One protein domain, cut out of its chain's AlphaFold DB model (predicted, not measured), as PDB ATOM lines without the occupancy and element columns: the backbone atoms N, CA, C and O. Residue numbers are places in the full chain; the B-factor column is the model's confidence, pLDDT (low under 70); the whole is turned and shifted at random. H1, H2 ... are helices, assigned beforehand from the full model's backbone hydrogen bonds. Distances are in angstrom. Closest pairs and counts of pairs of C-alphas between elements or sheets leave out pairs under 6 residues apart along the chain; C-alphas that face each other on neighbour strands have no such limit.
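AT A GLANCE: This is residues 2 to 87 of the 160 residues of the protein "Sigma70_r4 domain-containing protein" of marine sediment metagenome (UniProt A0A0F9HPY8). Two long helices, H4 and H5, meet near their ends as an L; H1 runs side by side with H4 and crosses the first half of H5, and the short H2 packs on H1 and H5. The short H3 sits near the first residues of H4, while residues 78 to 87, of which 78 to 85 belong to H5, stick out as an arm. The printed part has 86 residues with five named helices, in the order H1, H2, H3, H4, H5, and no named strand; its class is all helix. It is compact, with a radius of gyration of the C-alphas of 13.5 A, and flat, spanning 42 by 31 by 16 A.

HOW THE PARTS SIT: Begin with H1, residues 2 to 17, and set it beside H4, residues 42 to 61: they touch at a shallow tilt of 22 degrees, opposite ways, and their closest C-alphas, Ile 11 and Met 48, are 6.1 A apart. Next look at H2, residues 24 to 29, which touches H1 at a steep tilt of 53 degrees, opposite ways; the closest C-alphas are those of Arg 12 and Ala 24, 6.8 A apart. H3, residues 34 to 39, is close to but not clearly touching H4, with the closest C-alphas, Glu 37 and Thr 45, 6.8 A apart. Then find H5, residues 66 to 85, about perpendicular to H4 at 88 degrees; they touch through residues 55 to 59 and 66 to 69 alone, with the closest C-alphas, Gln 56 and Tyr 66, 5.3 A apart. H5 also touches H1, about perpendicular at 90 degrees, with the closest C-alphas, Met 5 and Val 73, 5.8 A apart; these are residues 4 to 8 of H1 and 69 to 73 of H5 alone. With residues 67 to 71 alone H5 touches H2, the closest C-alphas being Leu 29 and Ala 67, 5.7 A apart. The helix packing is mostly crossed, with 1 of 5 touching pairs at a shallow tilt. H2 and H4 are apart, and so are H3 and H5. In H1, H2, H4 and H5 every O i to N i+4 pair is within hydrogen-bond range; in H3 it is 1 of 2.

IN THESE COORDINATES: Find C-alpha 2 at (74.839, 94.063, 127.750); from there H1 runs 22.4 A to Tyr 17. H2 measures 8.8 A and H3 9.1 A. H4 starts at C-alpha 42, (76.709, 106.632, 152.863), and runs 28.7 A to Asn 61. H5 runs 28.8 A from Tyr 66 to C-alpha 85 at (94.358, 85.642, 124.682).

THE WHOLE: The farthest C-alphas, those of Ser 42 and Glu 87, are 43.9 A apart. The printed part has no cut and no long link. Look for pLDDT under 70 at residues 18 to 24, 26 to 27, 30 to 40 and 82 to 87.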
ATOM      1  N   ALA A   2      74.109  92.778 127.725       75.06
ATOM      2  CA  ALA A   2      74.839  94.063 127.750       75.06
ATOM      3  C   ALA A   2      74.429  95.028 128.890       75.06
ATOM      4  O   ALA A   2      75.269  95.591 129.584       75.06
ATOM      5  N   ARG A   3      73.121  95.155 129.158       76.94
ATOM      6  CA  ARG A   3      72.603  95.976 130.270       76.94
ATOM      7  C   ARG A   3      72.975  95.445 131.662       76.94
ATOM      8  O   ARG A   3      73.106  96.239 132.582       76.94
ATOM      9  N   ALA A   4      73.109  94.129 131.824       74.94
ATOM     10  CA  ALA A   4      73.519  93.514 133.085       74.94
ATOM     11  C   ALA A   4      75.019  93.711 133.329       74.94
ATOM     12  O   ALA A   4      75.384  94.124 134.422       74.94
ATOM     13  N   MET A   5      75.848  93.519 132.294       80.88
ATOM     14  CA  MET A   5      77.294  93.777 132.341       80.88
ATOM     15  C   MET A   5      77.579  95.218 132.777       80.88
ATOM     16  O   MET A   5      78.213  95.434 133.799       80.88
ATOM     17  N   SER A   6      76.954  96.205 132.123       84.31
ATOM     18  CA  SER A   6      77.121  97.622 132.485       84.31
ATOM     19  C   SER A   6      76.727  97.951 133.936       84.31
ATOM     20  O   SER A   6      77.314  98.841 134.552       84.31
ATOM     21  N   LEU A   7      75.720  97.270 134.494       81.38
ATOM     22  CA  LEU A   7      75.320  97.467 135.891       81.38
ATOM     23  C   LEU A   7      76.307  96.803 136.862       81.38
ATOM     24  O   LEU A   7      76.622  97.404 137.886       81.38
ATOM     25  N   VAL A   8      76.810  95.609 136.533       83.31
ATOM     26  CA  VAL A   8      77.854  94.910 137.301       83.31
ATOM     27  C   VAL A   8      79.161  95.709 137.296       83.31
ATOM     28  O   VAL A   8      79.756  95.892 138.354       83.31
ATOM     29  N   ASP A   9      79.543  96.304 136.167       84.06
ATOM     30  CA  ASP A   9      80.724  97.169 136.073       84.06
ATOM     31  C   ASP A   9      80.597  98.442 136.904       84.06
ATOM     32  O   ASP A   9      81.540  98.848 137.581       84.06
ATOM     33  N   GLN A  10      79.421  99.075 136.911       82.06
ATOM     34  CA  GLN A  10      79.184 100.237 137.771       82.06
ATOM     35  C   GLN A  10      79.312  99.872 139.247       82.06
ATOM     36  O   GLN A  10      79.872 100.648 140.020       82.06
ATOM     37  N   ILE A  11      78.810  98.697 139.632       79.81
ATOM     38  CA  ILE A  11      78.945  98.171 140.985       79.81
ATOM     39  C   ILE A  11      80.426  97.934 141.324       79.81
ATOM     40  O   ILE A  11      80.906  98.442 142.338       79.81
ATOM     41  N   ARG A  12      81.162  97.234 140.454       81.19
ATOM     42  CA  ARG A  12      82.605  96.979 140.583       81.19
ATOM     43  C   ARG A  12      83.401  98.280 140.697       81.19
ATOM     44  O   ARG A  12      84.274  98.399 141.548       81.19
ATOM     45  N   GLY A  13      83.049  99.292 139.906       80.25
ATOM     46  CA  GLY A  13      83.654 100.620 139.973       80.25
ATOM     47  C   GLY A  13      83.422 101.324 141.311       80.25
ATOM     48  O   GLY A  13      84.314 102.017 141.787       80.25
ATOM     49  N   GLN A  14      82.259 101.136 141.952       76.56
ATOM     50  CA  GLN A  14      82.042 101.646 143.313       76.56
ATOM     51  C   GLN A  14      82.850 100.868 144.362       76.56
ATOM     52  O   GLN A  14      83.334 101.489 145.300       76.56
ATOM     53  N   ILE A  15      83.031  99.552 144.192       74.81
ATOM     54  CA  ILE A  15      83.888  98.737 145.072       74.81
ATOM     55  C   ILE A  15      85.345  99.208 144.990       74.81
ATOM     56  O   ILE A  15      85.950  99.544 146.007       74.81
ATOM     57  N   ASN A  16      85.880  99.301 143.771       75.31
ATOM     58  CA  ASN A  16      87.273  99.675 143.528       75.31
ATOM     59  C   ASN A  16      87.583 101.116 143.952       75.31
ATOM     60  O   ASN A  16      88.684 101.386 144.414       75.31
ATOM     61  N   TYR A  17      86.618 102.036 143.834       73.50
ATOM     62  CA  TYR A  17      86.776 103.434 144.257       73.50
ATOM     63  C   TYR A  17      87.137 103.585 145.743       73.50
ATOM     64  O   TYR A  17      87.766 104.568 146.121       73.50
ATOM     65  N   VAL A  18      86.736 102.628 146.584       69.56
ATOM     66  CA  VAL A  18      86.974 102.669 148.036       69.56
ATOM     67  C   VAL A  18      88.197 101.818 148.432       69.56
ATOM     68  O   VAL A  18      88.498 101.709 149.614       69.56
ATOM     69  N   GLU A  19      88.916 101.233 147.459       64.19
ATOM     70  CA  GLU A  19      90.120 100.397 147.661       64.19
ATOM     71  C   GLU A  19      89.947  99.302 148.725       64.19
ATOM     72  O   GLU A  19      90.851  98.982 149.498       64.19
ATOM     73  N   ILE A  20      88.760  98.707 148.791       61.62
ATOM     74  CA  ILE A  20      88.494  97.676 149.787       61.62
ATOM     75  C   ILE A  20      89.183  96.409 149.304       61.62
ATOM     76  O   ILE A  20      88.794  95.839 148.288       61.62
ATOM     77  N   GLY A  21      90.221  95.987 150.032       56.28
ATOM     78  CA  GLY A  21      91.096  94.849 149.715       56.28
ATOM     79  C   GLY A  21      90.419  93.471 149.669       56.28
ATOM     80  O   GLY A  21      91.100  92.453 149.716       56.28
ATOM     81  N   THR A  22      89.092  93.421 149.591       57.34
ATOM     82  CA  THR A  22      88.309  92.219 149.308       57.34
ATOM     83  C   THR A  22      88.430  91.817 147.843       57.34
ATOM     84  O   THR A  22      88.462  92.673 146.956       57.34
ATOM     85  N   HIS A  23      88.407  90.513 147.568       66.88
ATOM     86  CA  HIS A  23      88.269  89.999 146.208       66.88
ATOM     87  C   HIS A  23      86.985  90.556 145.569       66.88
ATOM     88  O   HIS A  23      85.875  90.221 145.981       66.88
ATOM     89  N   ALA A  24      87.132  91.434 144.570       67.38
ATOM     90  CA  ALA A  24      86.021  92.180 143.971       67.38
ATOM     91  C   ALA A  24      84.901  91.271 143.428       67.38
ATOM     92  O   ALA A  24      83.734  91.651 143.441       67.38
ATOM     93  N   GLU A  25      85.238  90.061 142.987       70.69
ATOM     94  CA  GLU A  25      84.285  89.054 142.509       70.69
ATOM     95  C   GLU A  25      83.462  88.435 143.646       70.69
ATOM     96  O   GLU A  25      82.245  88.291 143.531       70.69
ATOM     97  N   GLU A  26      84.094  88.150 144.783       69.38
ATOM     98  CA  GLU A  26      83.414  87.644 145.976       69.38
ATOM     99  C   GLU A  26      82.499  88.718 146.583       69.38
ATOM    100  O   GLU A  26      81.367  88.431 146.979       69.38
ATOM    101  N   ALA A  27      82.942  89.978 146.564       69.94
ATOM    102  CA  ALA A  27      82.129  91.122 146.963       69.94
ATOM    103  C   ALA A  27      80.918  91.330 146.036       69.94
ATOM    104  O   ALA A  27      79.841  91.683 146.515       69.94
ATOM    105  N   LEU A  28      81.068  91.087 144.726       75.94
ATOM    106  CA  LEU A  28      79.979  91.146 143.744       75.94
ATOM    107  C   LEU A  28      78.924  90.055 143.967       75.94
ATOM    108  O   LEU A  28      77.733  90.324 143.822       75.94
ATOM    109  N   LEU A  29      79.340  88.838 144.325       73.19
ATOM    110  CA  LEU A  29      78.432  87.720 144.596       73.19
ATOM    111  C   LEU A  29      77.685  87.886 145.925       73.19
ATOM    112  O   LEU A  29      76.464  87.721 145.978       73.19
ATOM    113  N   ASN A  30      78.402  88.269 146.982       67.75
ATOM    114  CA  ASN A  30      77.893  88.349 148.353       67.75
ATOM    115  C   ASN A  30      77.492  89.768 148.748       67.75
ATOM    116  O   ASN A  30      77.731  90.179 149.878       67.75
ATOM    117  N   PHE A  31      76.943  90.528 147.801       61.06
ATOM    118  CA  PHE A  31      76.805  91.981 147.852       61.06
ATOM    119  C   PHE A  31      76.020  92.508 149.070       61.06
ATOM    120  O   PHE A  31      74.818  92.765 148.992       61.06
ATOM    121  N   GLU A  32      76.742  92.600 150.182       59.53
ATOM    122  CA  GLU A  32      76.435  92.972 151.572       59.53
ATOM    123  C   GLU A  32      77.728  92.705 152.377       59.53
ATOM    124  O   GLU A  32      77.711  92.157 153.474       59.53
ATOM    125  N   CYS A  33      78.891  93.018 151.788       62.56
ATOM    126  CA  CYS A  33      80.178  92.818 152.444       62.56
ATOM    127  C   CYS A  33      80.220  93.714 153.697       62.56
ATOM    128  O   CYS A  33      80.274  94.942 153.561       62.56
ATOM    129  N   PRO A  34      80.204  93.148 154.919       63.91
ATOM    130  CA  PRO A  34      80.110  93.957 156.134       63.91
ATOM    131  C   PRO A  34      81.342  94.840 156.338       63.91
ATOM    132  O   PRO A  34      81.289  95.831 157.059       63.91
ATOM    133  N   GLU A  35      82.464  94.474 155.724       64.25
ATOM    134  CA  GLU A  35      83.706  95.243 155.723       64.25
ATOM    135  C   GLU A  35      83.579  96.472 154.817       64.25
ATOM    136  O   GLU A  35      83.991  97.557 155.218       64.25
ATOM    137  N   PHE A  36      82.904  96.335 153.668       63.97
ATOM    138  CA  PHE A  36      82.602  97.430 152.746       63.97
ATOM    139  C   PHE A  36      81.671  98.473 153.373       63.97
ATOM    140  O   PHE A  36      81.968  99.667 153.354       63.97
ATOM    141  N   GLU A  37      80.556  98.043 153.973       66.38
ATOM    142  CA  GLU A  37      79.563  98.968 154.545       66.38
ATOM    143  C   GLU A  37      80.097  99.772 155.739       66.38
ATOM    144  O   GLU A  37      79.604 100.865 156.014       66.38
ATOM    145  N   LYS A  38      81.117  99.258 156.435       69.31
ATOM    146  CA  LYS A  38      81.751  99.940 157.572       69.31
ATOM    147  C   LYS A  38      82.677 101.082 157.164       69.31
ATOM    148  O   LYS A  38      82.875 101.994 157.964       69.31
ATOM    149  N   VAL A  39      83.262 101.027 155.968       68.50
ATOM    150  CA  VAL A  39      84.291 101.983 155.517       68.50
ATOM    151  C   VAL A  39      83.824 102.882 154.372       68.50
ATOM    152  O   VAL A  39      84.402 103.946 154.154       68.50
ATOM    153  N   ALA A  40      82.766 102.500 153.653       69.94
ATOM    154  CA  ALA A  40      82.257 103.265 152.524       69.94
ATOM    155  C   ALA A  40      81.363 104.450 152.955       69.94
ATOM    156  O   ALA A  40      80.511 104.310 153.836       69.94
ATOM    157  N   PRO A  41      81.467 105.622 152.295       77.19
ATOM    158  CA  PRO A  41      80.551 106.735 152.520       77.19
ATOM    159  C   PRO A  41      79.092 106.366 152.213       77.19
ATOM    160  O   PRO A  41      78.805 105.686 151.224       77.19
ATOM    161  N   SER A  42      78.151 106.921 152.982       77.50
ATOM    162  CA  SER A  42      76.709 106.632 152.863       77.50
ATOM    163  C   SER A  42      76.129 106.872 151.457       77.50
ATOM    164  O   SER A  42      75.207 106.187 151.010       77.50
ATOM    165  N   VAL A  43      76.689 107.836 150.720       78.00
ATOM    166  CA  VAL A  43      76.318 108.133 149.328       78.00
ATOM    167  C   VAL A  43      76.677 106.972 148.393       78.00
ATOM    168  O   VAL A  43      75.873 106.599 147.536       78.00
ATOM    169  N   VAL A  44      77.854 106.368 148.580       74.62
ATOM    170  CA  VAL A  44      78.346 105.240 147.775       74.62
ATOM    171  C   VAL A  44      77.517 103.990 148.066       74.62
ATOM    172  O   VAL A  44      77.019 103.356 147.134       74.62
ATOM    173  N   THR A  45      77.248 103.700 149.343       74.56
ATOM    174  CA  THR A  45      76.395 102.569 149.746       74.56
ATOM    175  C   THR A  45      74.970 102.692 149.199       74.56
ATOM    176  O   THR A  45      74.397 101.711 148.727       74.56
ATOM    177  N   ASN A  46      74.392 103.899 149.185       79.31
ATOM    178  CA  ASN A  46      73.049 104.123 148.639       79.31
ATOM    179  C   ASN A  46      73.005 103.921 147.120       79.31
ATOM    180  O   ASN A  46      72.081 103.293 146.597       79.31
ATOM    181  N   LYS A  47      74.023 104.409 146.404       78.44
ATOM    182  CA  LYS A  47      74.149 104.209 144.957       78.44
ATOM    183  C   LYS A  47      74.304 102.728 144.610       78.44
ATOM    184  O   LYS A  47      73.656 102.245 143.684       78.44
ATOM    185  N   MET A  48      75.098 101.995 145.384       75.56
ATOM    186  CA  MET A  48      75.268 100.550 145.234       75.56
ATOM    187  C   MET A  48      73.975  99.776 145.494       75.56
ATOM    188  O   MET A  48      73.620  98.918 144.689       75.56
ATOM    189  N   ARG A  49      73.222 100.124 146.544       80.00
ATOM    190  CA  ARG A  49      71.908  99.522 146.820       80.00
ATOM    191  C   ARG A  49      70.935  99.726 145.655       80.00
ATOM    192  O   ARG A  49      70.327  98.768 145.190       80.00
ATOM    193  N   SER A  50      70.879 100.939 145.104       81.19
ATOM    194  CA  SER A  50      70.054 101.230 143.924       81.19
ATOM    195  C   SER A  50      70.474 100.417 142.691       81.19
ATOM    196  O   SER A  50      69.630  99.919 141.943       81.19
ATOM    197  N   LEU A  51      71.778 100.241 142.461       81.06
ATOM    198  CA  LEU A  51      72.278  99.408 141.363       81.06
ATOM    199  C   LEU A  51      71.934  97.924 141.573       81.06
ATOM    200  O   LEU A  51      71.493  97.276 140.622       81.06
ATOM    201  N   LYS A  52      72.044  97.409 142.806       78.06
ATOM    202  CA  LYS A  52      71.638  96.041 143.182       78.06
ATOM    203  C   LYS A  52      70.163  95.801 142.879       78.06
ATOM    204  O   LYS A  52      69.841  94.845 142.179       78.06
ATOM    205  N   GLU A  53      69.281  96.695 143.319       83.06
ATOM    206  CA  GLU A  53      67.841  96.612 143.045       83.06
ATOM    207  C   GLU A  53      67.554  96.575 141.538       83.06
ATOM    208  O   GLU A  53      66.727  95.797 141.065       83.06
ATOM    209  N   ARG A  54      68.280  97.365 140.739       81.94
ATOM    210  CA  ARG A  54      68.134  97.360 139.275       81.94
ATOM    211  C   ARG A  54      68.566  96.033 138.649       81.94
ATOM    212  O   ARG A  54      67.894  95.571 137.726       81.94
ATOM    213  N   VAL A  55      69.641  95.412 139.137       80.56
ATOM    214  CA  VAL A  55      70.066  94.075 138.684       80.56
ATOM    215  C   VAL A  55      69.075  93.007 139.144       80.56
ATOM    216  O   VAL A  55      68.715  92.148 138.348       80.56
ATOM    217  N   GLN A  56      68.567  93.082 140.376       80.94
ATOM    218  CA  GLN A  56      67.540  92.170 140.893       80.94
ATOM    219  C   GLN A  56      66.244  92.249 140.086       80.94
ATOM    220  O   GLN A  56      65.707  91.217 139.694       80.94
ATOM    221  N   ASN A  57      65.782  93.454 139.756       83.06
ATOM    222  CA  ASN A  57      64.619  93.652 138.895       83.06
ATOM    223  C   ASN A  57      64.852  93.077 137.489       83.06
ATOM    224  O   ASN A  57      63.967  92.450 136.906       83.06
ATOM    225  N   LEU A  58      66.060  93.237 136.941       82.75
ATOM    226  CA  LEU A  58      66.436  92.635 135.661       82.75
ATOM    227  C   LEU A  58      66.480  91.096 135.737       82.75
ATOM    228  O   LEU A  58      66.038  90.417 134.808       82.75
ATOM    229  N   ALA A  59      66.981  90.549 136.844       82.69
ATOM    230  CA  ALA A  59      67.045  89.118 137.110       82.69
ATOM    231  C   ALA A  59      65.634  88.518 137.252       82.69
ATOM    232  O   ALA A  59      65.302  87.555 136.562       82.69
ATOM    233  N   ALA A  60      64.756  89.154 138.030       79.38
ATOM    234  CA  ALA A  60      63.359  88.753 138.193       79.38
ATOM    235  C   ALA A  60      62.611  88.718 136.850       79.38
ATOM    236  O   ALA A  60      61.969  87.719 136.523       79.38
ATOM    237  N   ASN A  61      62.785  89.749 136.013       82.62
ATOM    238  CA  ASN A  61      62.204  89.803 134.665       82.62
ATOM    239  C   ASN A  61      62.724  88.701 133.728       82.62
ATOM    240  O   ASN A  61      62.072  88.361 132.744       82.62
ATOM    241  N   SER A  62      63.893  88.132 134.026       76.56
ATOM    242  CA  SER A  62      64.509  87.038 133.272       76.56
ATOM    243  C   SER A  62      64.406  85.678 133.977       76.56
ATOM    244  O   SER A  62      65.017  84.716 133.513       76.56
ATOM    245  N   LYS A  63      63.607  85.576 135.055       84.06
ATOM    246  CA  LYS A  63      63.442  84.377 135.903       84.06
ATOM    247  C   LYS A  63      64.760  83.841 136.481       84.06
ATOM    248  O   LYS A  63      64.920  82.634 136.655       84.06
ATOM    249  N   ARG A  64      65.715  84.725 136.763       80.69
ATOM    250  CA  ARG A  64      67.024  84.401 137.349       80.69
ATOM    251  C   ARG A  64      67.186  85.078 138.708       80.69
ATOM    252  O   ARG A  64      66.524  86.071 139.001       80.69
ATOM    253  N   SER A  65      68.077  84.544 139.538       84.19
ATOM    254  CA  SER A  65      68.524  85.216 140.761       84.19
ATOM    255  C   SER A  65      69.587  86.271 140.438       84.19
ATOM    256  O   SER A  65      70.210  86.237 139.375       84.19
ATOM    257  N   TYR A  66      69.812  87.208 141.363       81.56
ATOM    258  CA  TYR A  66      70.918  88.167 141.267       81.56
ATOM    259  C   TYR A  66      72.268  87.452 141.121       81.56
ATOM    260  O   TYR A  66      72.985  87.723 140.164       81.56
ATOM    261  N   ALA A  67      72.558  86.491 142.007       81.31
ATOM    262  CA  ALA A  67      73.793  85.708 141.969       81.31
ATOM    263  C   ALA A  67      73.978  85.017 140.609       81.31
ATOM    264  O   ALA A  67      75.001  85.203 139.962       81.31
ATOM    265  N   GLY A  68      72.932  84.361 140.093       81.81
ATOM    266  CA  GLY A  68      72.989  83.717 138.781       81.81
ATOM    267  C   GLY A  68      73.149  84.696 137.610       81.81
ATOM    268  O   GLY A  68      73.648  84.314 136.556       81.81
ATOM    269  N   MET A  69      72.740  85.961 137.754       81.88
ATOM    270  CA  MET A  69      73.016  87.003 136.757       81.88
ATOM    271  C   MET A  69      74.463  87.496 136.824       81.88
ATOM    272  O   MET A  69      75.061  87.715 135.773       81.88
ATOM    273  N   VAL A  70      75.020  87.662 138.026       82.88
ATOM    274  CA  VAL A  70      76.421  88.057 138.228       82.88
ATOM    275  C   VAL A  70      77.364  86.963 137.722       82.88
ATOM    276  O   VAL A  70      78.257  87.265 136.939       82.88
ATOM    277  N   GLU A  71      77.109  85.694 138.046       83.94
ATOM    278  CA  GLU A  71      77.889  84.546 137.548       83.94
ATOM    279  C   GLU A  71      77.932  84.479 136.016       83.94
ATOM    280  O   GLU A  71      78.981  84.239 135.426       83.94
ATOM    281  N   LEU A  72      76.803  84.731 135.342       79.50
ATOM    282  CA  LEU A  72      76.767  84.772 133.877       79.50
ATOM    283  C   LEU A  72      77.600  85.912 133.300       79.50
ATOM    284  O   LEU A  72      78.181  85.745 132.234       79.50
ATOM    285  N   VAL A  73      77.612  87.072 133.960       81.44
ATOM    286  CA  VAL A  73      78.446  88.204 133.541       81.44
ATOM    287  C   VAL A  73      79.919  87.841 133.696       81.44
ATOM    288  O   VAL A  73      80.649  87.956 132.718       81.44
ATOM    289  N   LEU A  74      80.322  87.315 134.857       81.88
ATOM    290  CA  LEU A  74      81.702  86.888 135.111       81.88
ATOM    291  C   LEU A  74      82.165  85.832 134.098       81.88
ATOM    292  O   LEU A  74      83.239  85.958 133.521       81.88
ATOM    293  N   LYS A  75      81.316  84.846 133.790       82.38
ATOM    294  CA  LYS A  75      81.616  83.821 132.782       82.38
ATOM    295  C   LYS A  75      81.777  84.392 131.369       82.38
ATOM    296  O   LYS A  75      82.604  83.920 130.599       82.38
ATOM    297  N   VAL A  76      80.967  85.384 130.994       77.25
ATOM    298  CA  VAL A  76      81.114  86.060 129.694       77.25
ATOM    299  C   VAL A  76      82.412  86.863 129.647       77.25
ATOM    300  O   VAL A  76      83.084  86.834 128.624       77.25
ATOM    301  N   GLU A  77      82.789  87.539 130.732       77.00
ATOM    302  CA  GLU A  77      84.064  88.260 130.823       77.00
ATOM    303  C   GLU A  77      85.273  87.320 130.746       77.00
ATOM    304  O   GLU A  77      86.232  87.628 130.046       77.00
ATOM    305  N   GLU A  78      85.226  86.168 131.419       77.88
ATOM    306  CA  GLU A  78      86.258  85.129 131.323       77.88
ATOM    307  C   GLU A  78      86.382  84.604 129.889       77.88
ATOM    308  O   GLU A  78      87.481  84.542 129.344       77.88
ATOM    309  N   ASN A  79      85.254  84.317 129.235       72.12
ATOM    310  CA  ASN A  79      85.261  83.909 127.835       72.12
ATOM    311  C   ASN A  79      85.867  84.990 126.929       72.12
ATOM    312  O   ASN A  79      86.662  84.653 126.064       72.12
ATOM    313  N   ILE A  80      85.521  86.272 127.119       71.75
ATOM    314  CA  ILE A  80      86.109  87.383 126.348       71.75
ATOM    315  C   ILE A  80      87.622  87.443 126.564       71.75
ATOM    316  O   ILE A  80      88.355  87.521 125.587       71.75
ATOM    317  N   LYS A  81      88.100  87.336 127.810       70.31
ATOM    318  CA  LYS A  81      89.541  87.307 128.105       70.31
ATOM    319  C   LYS A  81      90.244  86.128 127.436       70.31
ATOM    320  O   LYS A  81      91.344  86.304 126.933       70.31
ATOM    321  N   ASN A  82      89.615  84.955 127.410       66.94
ATOM    322  CA  ASN A  82      90.166  83.786 126.725       66.94
ATOM    323  C   ASN A  82      90.213  84.006 125.204       66.94
ATOM    324  O   ASN A  82      91.227  83.702 124.590       66.94
ATOM    325  N   TYR A  83      89.181  84.614 124.611       57.84
ATOM    326  CA  TYR A  83      89.197  85.005 123.196       57.84
ATOM    327  C   TYR A  83      90.279  86.048 122.881       57.84
ATOM    328  O   TYR A  83      90.953  85.936 121.866       57.84
ATOM    329  N   GLU A  84      90.480  87.039 123.752       56.47
ATOM    330  CA  GLU A  84      91.535  88.051 123.597       56.47
ATOM    331  C   GLU A  84      92.948  87.473 123.790       56.47
ATOM    332  O   GLU A  84      93.914  88.044 123.290       56.47
ATOM    333  N   GLN A  85      93.085  86.346 124.496       57.41
ATOM    334  CA  GLN A  85      94.358  85.642 124.682       57.41
ATOM    335  C   GLN A  85      94.646  84.595 123.594       57.41
ATOM    336  O   GLN A  85      95.802  84.215 123.429       57.41
ATOM    337  N   GLU A  86      93.638  84.133 122.846       51.88
ATOM    338  CA  GLU A  86      93.785  83.097 121.810       51.88
ATOM    339  C   GLU A  86      94.105  83.628 120.394       51.88
ATOM    340  O   GLU A  86      94.300  82.820 119.489       51.88
ATOM    341  N   GLU A  87      94.244  84.940 120.165       49.69
ATOM    342  CA  GLU A  87      94.563  85.492 118.831       49.69
ATOM    343  C   GLU A  87      95.909  86.240 118.757       49.69
ATOM    344  O   GLU A  87      95.975  87.436 118.486       49.69
TER     345      GLU A  87